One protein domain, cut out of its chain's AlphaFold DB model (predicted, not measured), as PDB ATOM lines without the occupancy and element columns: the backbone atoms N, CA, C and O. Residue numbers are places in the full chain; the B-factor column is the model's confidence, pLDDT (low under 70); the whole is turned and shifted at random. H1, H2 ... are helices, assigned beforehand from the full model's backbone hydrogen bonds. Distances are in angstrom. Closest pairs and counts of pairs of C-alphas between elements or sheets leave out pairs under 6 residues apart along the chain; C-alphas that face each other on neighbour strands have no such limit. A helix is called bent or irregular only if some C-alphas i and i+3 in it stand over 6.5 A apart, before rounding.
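AT A GLANCE: This is residues 54 to 111 of the 141 residues of the protein "Oligo-1,6-glucosidase" of Halobiforma haloterrestris (UniProt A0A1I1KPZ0). The structure is a drawn-out string of short helical parts, with a loosely formed head at one end and a helical arm at the other. The head holds the two short helices H1 and H2 and the long loop of residues 62 to 76 between them; H3 lies between the head and the arm, and H4 meets H3 with residues 94 to 96 and runs on outward, so that residues 97 to 111 stick out. The printed part has 58 residues with four named helices, H1, H2, H3 and H4 in order along the chain, and no named strand. The class is all helix, though under half of the residues, 26 of 58, are in named elements. The whole is only just extended, close to loose, with a radius of gyration of the C-alphas of 15.8 A and spans of 50 by 21 by 16 A.

IN THESE COORDINATES: The printed part begins at Trp 54, whose C-alpha is at (108.057, 137.514, 147.007). H1 is formed by residues 58 to 61, Pro 58 to Gly 61, and its first C-alpha is at (105.278, 130.019, 153.215); it measures 5.9 A from first to last C-alpha. Residues 62 to 76 follow with no named element. H2 is formed by residues 77 to 80, Asp 77 to Glu 80. It is irregular: C-alphas 77 and 80 are 7.6 A apart, against about 5 A in a regular helix. H3 is formed by residues 84 to 89, Val 84 to Ala 89, and measures 8.6 A from first to last C-alpha. H4, the longest helix with 12 residues, is formed by residues 94 to 105, Ile 94 to Arg 105, and measures 16.3 A. Its last C-alpha is at (110.635, 158.093, 132.211). Residues 106 to 111 follow it to the end of the printed part.

HOW THE PARTS SIT: H1 and H2 are close but not clearly touching, with 2 pairs of C-alphas within 8 A. Their closest C-alphas, those of Ala 60 and Tyr 79, are 6.0 A apart, and their centres are 9.3 A apart. H2 and H3 are apart, although the link between them is tight. H3 and H4 touch, with 6 pairs of C-alphas within 8 A, and H4 touches H3 with residues 94 to 96 alone. The closest C-alphas of the two are those of Ala 87 and Trp 95, 5.8 A apart. Their lines stand about perpendicular, at 83 degrees, and their centres are 14.5 A apart. H1 and H3 are apart, and H4 is apart from both H1 and H2. In the backbones of H3 and H4, every pair of O of residue i and N of residue i+4 is within hydrogen-bond range. H1 and H2 are too short for any such pair; the one O i to N i+3 pair of H1 is within range, and that of H2 is not.

THE WHOLE: The two C-alphas farthest apart in the domain, those of Asp 68 and Arg 111, are 50.7 A apart. Residues 97 to 111, of which 97 to 105 belong to H4, stand free. The body without them has 43 residues, spans 36 by 17 by 12 A and has a radius of gyration of 11.6 A. The link from H1 to H2, with 15 residues, is long, while those from H2 to H3 and from H3 to H4 are tight, with 3 and 4 residues. The printed part has no cut. The mean pLDDT of the printed part is 90.2; residues 66 to 68 and 109 to 111 are under 70, where the model's confidence is low.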
ATOM      1  N   TRP A  54     106.908 137.848 147.859       97.38
ATOM      2  CA  TRP A  54     108.057 137.514 147.007       97.38
ATOM      3  C   TRP A  54     107.829 136.265 146.153       97.38
ATOM      4  O   TRP A  54     108.154 136.285 144.963       97.38
ATOM      5  N   SER A  55     107.254 135.218 146.735       97.38
ATOM      6  CA  SER A  55     106.993 133.914 146.109       97.38
ATOM      7  C   SER A  55     105.669 133.316 146.607       97.38
ATOM      8  O   SER A  55     104.934 133.961 147.353       97.38
ATOM      9  N   ASP A  56     105.361 132.101 146.160       96.88
ATOM     10  CA  ASP A  56     104.280 131.227 146.637       96.88
ATOM     11  C   ASP A  56     104.719 130.313 147.803       96.88
ATOM     12  O   ASP A  56     103.974 129.440 148.242       96.88
ATOM     13  N   GLU A  57     105.925 130.520 148.338       94.88
ATOM     14  CA  GLU A  57     106.428 129.815 149.521       94.88
ATOM     15  C   GLU A  57     105.727 130.301 150.805       94.88
ATOM     16  O   GLU A  57     105.074 131.350 150.790       94.88
ATOM     17  N   PRO A  58     105.851 129.583 151.942       93.25
ATOM     18  CA  PRO A  58     105.278 130.019 153.215       93.25
ATOM     19  C   PRO A  58     105.593 131.485 153.543       93.25
ATOM     20  O   PRO A  58     106.699 131.970 153.298       93.25
ATOM     21  N   HIS A  59     104.590 132.200 154.060       93.94
ATOM     22  CA  HIS A  59     104.646 133.650 154.307       93.94
ATOM     23  C   HIS A  59     105.118 134.456 153.083       93.94
ATOM     24  O   HIS A  59     105.792 135.479 153.216       93.94
ATOM     25  N   ALA A  60     104.782 133.982 151.881       95.69
ATOM     26  CA  ALA A  60     105.161 134.559 150.597       95.69
ATOM     27  C   ALA A  60     106.679 134.773 150.415       95.69
ATOM     28  O   ALA A  60     107.095 135.690 149.698       95.69
ATOM     29  N   GLY A  61     107.510 133.986 151.108       94.81
ATOM     30  CA  GLY A  61     108.968 134.138 151.129       94.81
ATOM     31  C   GLY A  61     109.461 135.413 151.829       94.81
ATOM     32  O   GLY A  61     110.579 135.866 151.575       94.81
ATOM     33  N   PHE A  62     108.628 136.054 152.658       95.12
ATOM     34  CA  PHE A  62     108.975 137.294 153.358       95.12
ATOM     35  C   PHE A  62     109.906 137.075 154.557       95.12
ATOM     36  O   PHE A  62     110.864 137.828 154.743       95.12
ATOM     37  N   THR A  63     109.625 136.056 155.362       91.50
ATOM     38  CA  THR A  63     110.419 135.634 156.519       91.50
ATOM     39  C   THR A  63     111.089 134.295 156.224       91.50
ATOM     40  O   THR A  63     110.551 133.458 155.505       91.50
ATOM     41  N   GLY A  64     112.303 134.107 156.747       79.94
ATOM     42  CA  GLY A  64     112.987 132.815 156.702       79.94
ATOM     43  C   GLY A  64     112.547 131.899 157.845       79.94
ATOM     44  O   GLY A  64     111.825 132.314 158.743       79.94
ATOM     45  N   GLU A  65     113.050 130.665 157.852       72.75
ATOM     46  CA  GLU A  65     112.766 129.678 158.909       72.75
ATOM     47  C   GLU A  65     113.486 129.975 160.245       72.75
ATOM     48  O   GLU A  65     113.261 129.297 161.248       72.75
ATOM     49  N   GLU A  66     114.376 130.974 160.286       64.56
ATOM     50  CA  GLU A  66     115.138 131.336 161.485       64.56
ATOM     51  C   GLU A  66     114.356 132.311 162.385       64.56
ATOM     52  O   GLU A  66     114.113 133.455 162.007       64.56
ATOM     53  N   GLY A  67     114.032 131.876 163.611       59.94
ATOM     54  CA  GLY A  67     113.356 132.686 164.635       59.94
ATOM     55  C   GLY A  67     111.853 132.811 164.393       59.94
ATOM     56  O   GLY A  67     111.429 133.759 163.754       59.94
ATOM     57  N   ASP A  68     111.076 131.846 164.901       65.69
ATOM     58  CA  ASP A  68     109.609 131.664 164.821       65.69
ATOM     59  C   ASP A  68     108.925 131.824 163.443       65.69
ATOM     60  O   ASP A  68     107.771 131.434 163.314       65.69
ATOM     61  N   GLY A  69     109.601 132.334 162.409       78.12
ATOM     62  CA  GLY A  69     109.122 132.469 161.029       78.12
ATOM     63  C   GLY A  69     107.939 133.421 160.835       78.12
ATOM     64  O   GLY A  69     107.640 133.782 159.700       78.12
ATOM     65  N   GLU A  70     107.287 133.861 161.911       87.56
ATOM     66  CA  GLU A  70     106.002 134.548 161.840       87.56
ATOM     67  C   GLU A  70     106.172 136.045 161.527       87.56
ATOM     68  O   GLU A  70     106.809 136.782 162.294       87.56
ATOM     69  N   PRO A  71     105.612 136.544 160.413       91.69
ATOM     70  CA  PRO A  71     105.591 137.969 160.140       91.69
ATOM     71  C   PRO A  71     104.723 138.731 161.155       91.69
ATOM     72  O   PRO A  71     103.730 138.249 161.684       91.69
ATOM     73  N   TRP A  72     105.079 139.992 161.403       91.38
ATOM     74  CA  TRP A  72     104.373 140.860 162.359       91.38
ATOM     75  C   TRP A  72     102.914 141.187 161.962       91.38
ATOM     76  O   TRP A  72     102.121 141.611 162.805       91.38
ATOM     77  N   LEU A  73     102.585 141.000 160.681       93.94
ATOM     78  CA  LEU A  73     101.242 140.977 160.109       93.94
ATOM     79  C   LEU A  73     101.128 139.745 159.203       93.94
ATOM     80  O   LEU A  73     102.112 139.430 158.527       93.94
ATOM     81  N   PRO A  74      99.950 139.106 159.108       93.38
ATOM     82  CA  PRO A  74      99.720 138.049 158.131       93.38
ATOM     83  C   PRO A  74      99.990 138.529 156.700       93.38
ATOM     84  O   PRO A  74      99.762 139.696 156.360       93.38
ATOM     85  N   VAL A  75     100.477 137.622 155.853       95.00
ATOM     86  CA  VAL A  75     100.505 137.846 154.401       95.00
ATOM     87  C   VAL A  75      99.089 137.831 153.841       95.00
ATOM     88  O   VAL A  75      98.211 137.181 154.398       95.00
ATOM     89  N   ASN A  76      98.869 138.551 152.742       95.94
ATOM     90  CA  ASN A  76      97.578 138.541 152.064       95.94
ATOM     91  C   ASN A  76      97.299 137.151 151.477       95.94
ATOM     92  O   ASN A  76      98.202 136.555 150.888       95.94
ATOM     93  N   ASP A  77      96.056 136.681 151.560       94.38
ATOM     94  CA  ASP A  77      95.632 135.373 151.044       94.38
ATOM     95  C   ASP A  77      95.894 135.198 149.538       94.38
ATOM     96  O   ASP A  77      96.028 134.077 149.050       94.38
ATOM     97  N   ASP A  78      95.999 136.295 148.777       96.06
ATOM     98  CA  ASP A  78      96.247 136.247 147.332       96.06
ATOM     99  C   ASP A  78      97.703 135.909 146.937       96.06
ATOM    100  O   ASP A  78      97.988 135.797 145.737       96.06
ATOM    101  N   TYR A  79      98.618 135.694 147.900       96.81
ATOM    102  CA  TYR A  79     100.065 135.583 147.655       96.81
ATOM    103  C   TYR A  79     100.498 134.438 146.740       96.81
ATOM    104  O   TYR A  79     101.443 134.608 145.967       96.81
ATOM    105  N   GLU A  80      99.797 133.305 146.749       96.38
ATOM    106  CA  GLU A  80     100.108 132.181 145.854       96.38
ATOM    107  C   GLU A  80      99.949 132.571 144.373       96.38
ATOM    108  O   GLU A  80     100.668 132.080 143.505       96.38
ATOM    109  N   SER A  81      99.037 133.505 144.080       95.75
ATOM    110  CA  SER A  81      98.739 133.963 142.715       95.75
ATOM    111  C   SER A  81      99.351 135.325 142.374       95.75
ATOM    112  O   SER A  81      99.698 135.586 141.220       95.75
ATOM    113  N   VAL A  82      99.510 136.199 143.368       97.19
ATOM    114  CA  VAL A  82     100.053 137.546 143.214       97.19
ATOM    115  C   VAL A  82     101.384 137.620 143.950       97.19
ATOM    116  O   VAL A  82     101.447 137.976 145.119       97.19
ATOM    117  N   ASN A  83     102.486 137.325 143.270       98.19
ATOM    118  CA  ASN A  83     103.820 137.447 143.860       98.19
ATOM    119  C   ASN A  83     104.878 137.851 142.826       98.19
ATOM    120  O   ASN A  83     104.651 137.830 141.612       98.19
ATOM    121  N   VAL A  84     106.049 138.267 143.316       98.19
ATOM    122  CA  VAL A  84     107.153 138.746 142.470       98.19
ATOM    123  C   VAL A  84     107.694 137.644 141.561       98.19
ATOM    124  O   VAL A  84     108.015 137.936 140.407       98.19
ATOM    125  N   ALA A  85     107.813 136.408 142.046       98.44
ATOM    126  CA  ALA A  85     108.307 135.287 141.250       98.44
ATOM    127  C   ALA A  85     107.412 135.029 140.025       98.44
ATOM    128  O   ALA A  85     107.911 135.034 138.895       98.44
ATOM    129  N   ALA A  86     106.097 134.927 140.229       98.19
ATOM    130  CA  ALA A  86     105.105 134.776 139.169       98.19
ATOM    131  C   ALA A  86     105.116 135.972 138.204       98.19
ATOM    132  O   ALA A  86     105.222 135.793 136.990       98.19
ATOM    133  N   ALA A  87     105.111 137.202 138.728       98.06
ATOM    134  CA  ALA A  87     105.124 138.406 137.899       98.06
ATOM    135  C   ALA A  87     106.411 138.549 137.063       98.06
ATOM    136  O   ALA A  87     106.379 139.091 135.964       98.06
ATOM    137  N   ARG A  88     107.565 138.072 137.540       98.25
ATOM    138  CA  ARG A  88     108.802 138.077 136.740       98.25
ATOM    139  C   ARG A  88     108.772 137.050 135.611       98.25
ATOM    140  O   ARG A  88     109.355 137.318 134.560       98.25
ATOM    141  N   ALA A  89     108.138 135.902 135.838       98.06
ATOM    142  CA  ALA A  89     108.031 134.829 134.854       98.06
ATOM    143  C   ALA A  89     107.031 135.154 133.732       98.06
ATOM    144  O   ALA A  89     107.270 134.790 132.582       98.06
ATOM    145  N   ASP A  90     105.944 135.857 134.052       97.81
ATOM    146  CA  ASP A  90     104.946 136.307 133.083       97.81
ATOM    147  C   ASP A  90     105.393 137.594 132.377       97.81
ATOM    148  O   ASP A  90     105.569 138.621 133.026       97.81
ATOM    149  N   GLY A  91     105.563 137.549 131.052       97.25
ATOM    150  CA  GLY A  91     105.998 138.689 130.239       97.25
ATOM    151  C   GLY A  91     104.976 139.827 130.127       97.25
ATOM    152  O   GLY A  91     105.386 140.964 129.909       97.25
ATOM    153  N   ASP A  92     103.685 139.551 130.327       97.25
ATOM    154  CA  ASP A  92     102.601 140.543 130.239       97.25
ATOM    155  C   ASP A  92     102.219 141.125 131.616       97.25
ATOM    156  O   ASP A  92     101.218 141.831 131.772       97.25
ATOM    157  N   SER A  93     103.019 140.842 132.646       97.88
ATOM    158  CA  SER A  93     102.707 141.219 134.022       97.88
ATOM    159  C   SER A  93     102.865 142.718 134.309       97.88
ATOM    160  O   SER A  93     103.605 143.464 133.657       97.88
ATOM    161  N   ILE A  94     102.252 143.152 135.418       95.75
ATOM    162  CA  ILE A  94     102.429 144.502 135.978       95.75
ATOM    163  C   ILE A  94     103.913 144.810 136.251       95.75
ATOM    164  O   ILE A  94     104.328 145.963 136.121       95.75
ATOM    165  N   TRP A  95     104.733 143.809 136.600       97.50
ATOM    166  CA  TRP A  95     106.156 144.015 136.878       97.50
ATOM    167  C   TRP A  95     106.915 144.504 135.641       97.50
ATOM    168  O   TRP A  95     107.637 145.503 135.727       97.50
ATOM    169  N   HIS A  96     106.731 143.848 134.488       97.94
ATOM    170  CA  HIS A  96     107.362 144.283 133.234       97.94
ATOM    171  C   HIS A  96     106.773 145.605 132.758       97.94
ATOM    172  O   HIS A  96     107.534 146.509 132.415       97.94
ATOM    173  N   TYR A  97     105.453 145.776 132.862       97.69
ATOM    174  CA  TYR A  97     104.792 147.026 132.490       97.69
ATOM    175  C   TYR A  97     105.361 148.240 133.246       97.69
ATOM    176  O   TYR A  97     105.706 149.258 132.643       97.69
ATOM    177  N   TYR A  98     105.543 148.143 134.568       97.06
ATOM    178  CA  TYR A  98     106.155 149.227 135.346       97.06
ATOM    179  C   TYR A  98     107.632 149.446 135.008       97.06
ATOM    180  O   TYR A  98     108.077 150.597 135.014       97.06
ATOM    181  N   ARG A  99     108.396 148.392 134.696       95.50
ATOM    182  CA  ARG A  99     109.780 148.551 134.221       95.50
ATOM    183  C   ARG A  99     109.841 149.332 132.917       95.50
ATOM    184  O   ARG A  99     110.609 150.284 132.841       95.50
ATOM    185  N   GLU A 100     108.986 149.010 131.950       94.75
ATOM    186  CA  GLU A 100     108.896 149.762 130.696       94.75
ATOM    187  C   GLU A 100     108.541 151.235 130.940       94.75
ATOM    188  O   GLU A 100     109.160 152.129 130.365       94.75
ATOM    189  N   LEU A 101     107.588 151.520 131.837       94.19
ATOM    190  CA  LEU A 101     107.234 152.896 132.200       94.19
ATOM    191  C   LEU A 101     108.390 153.657 132.867       94.19
ATOM    192  O   LEU A 101     108.557 154.857 132.621       94.19
ATOM    193  N   ILE A 102     109.181 152.991 133.712       92.69
ATOM    194  CA  ILE A 102     110.363 153.589 134.347       92.69
ATOM    195  C   ILE A 102     111.438 153.872 133.293       92.69
ATOM    196  O   ILE A 102     111.945 154.996 133.252       92.69
ATOM    197  N   ASP A 103     111.714 152.919 132.403       91.50
ATOM    198  CA  ASP A 103     112.665 153.084 131.300       91.50
ATOM    199  C   ASP A 103     112.237 154.238 130.375       91.50
ATOM    200  O   ASP A 103     113.048 155.053 129.931       91.50
ATOM    201  N   LEU A 104     110.934 154.377 130.124       91.06
ATOM    202  CA  LEU A 104     110.369 155.488 129.359       91.06
ATOM    203  C   LEU A 104     110.526 156.844 130.066       91.06
ATOM    204  O   LEU A 104     110.711 157.867 129.397       91.06
ATOM    205  N   ARG A 105     110.459 156.874 131.402       87.31
ATOM    206  CA  ARG A 105     110.635 158.093 132.211       87.31
ATOM    207  C   ARG A 105     112.076 158.609 132.185       87.31
ATOM    208  O   ARG A 105     112.286 159.779 132.524       87.31
ATOM    209  N   GLU A 106     113.053 157.793 131.791       84.00
ATOM    210  CA  GLU A 106     114.454 158.205 131.767       84.00
ATOM    211  C   GLU A 106     114.669 159.504 130.959       84.00
ATOM    212  O   GLU A 106     114.108 159.673 129.862       84.00
ATOM    213  N   PRO A 107     115.482 160.449 131.479       71.94
ATOM    214  CA  PRO A 107     115.724 161.729 130.828       71.94
ATOM    215  C   PRO A 107     116.172 161.564 129.371       71.94
ATOM    216  O   PRO A 107     117.262 161.082 129.083       71.94
ATOM    217  N   GLY A 108     115.328 162.010 128.439       71.00
ATOM    218  CA  GLY A 108     115.616 161.984 127.003       71.00
ATOM    219  C   GLY A 108     114.806 160.968 126.195       71.00
ATOM    220  O   GLY A 108     114.666 161.187 124.992       71.00
ATOM    221  N   ARG A 109     114.203 159.943 126.819       69.19
ATOM    222  CA  ARG A 109     113.275 159.020 126.132       69.19
ATOM    223  C   ARG A 109     111.865 159.590 126.015       69.19
ATOM    224  O   ARG A 109     111.265 159.529 124.945       69.19
ATOM    225  N   LEU A 110     111.391 160.268 127.059       64.50
ATOM    226  CA  LEU A 110     110.192 161.101 127.020       64.50
ATOM    227  C   LEU A 110     110.556 162.560 127.307       64.50
ATOM    228  O   LEU A 110     110.926 162.936 128.418       64.50
ATOM    229  N   ARG A 111     110.414 163.433 126.302       64.69
ATOM    230  CA  ARG A 111     110.429 164.885 126.531       64.69
ATOM    231  C   ARG A 111     109.059 165.308 127.035       64.69
ATOM    232  O   ARG A 111     108.195 165.680 126.242       64.69
TER     233      ARG A 111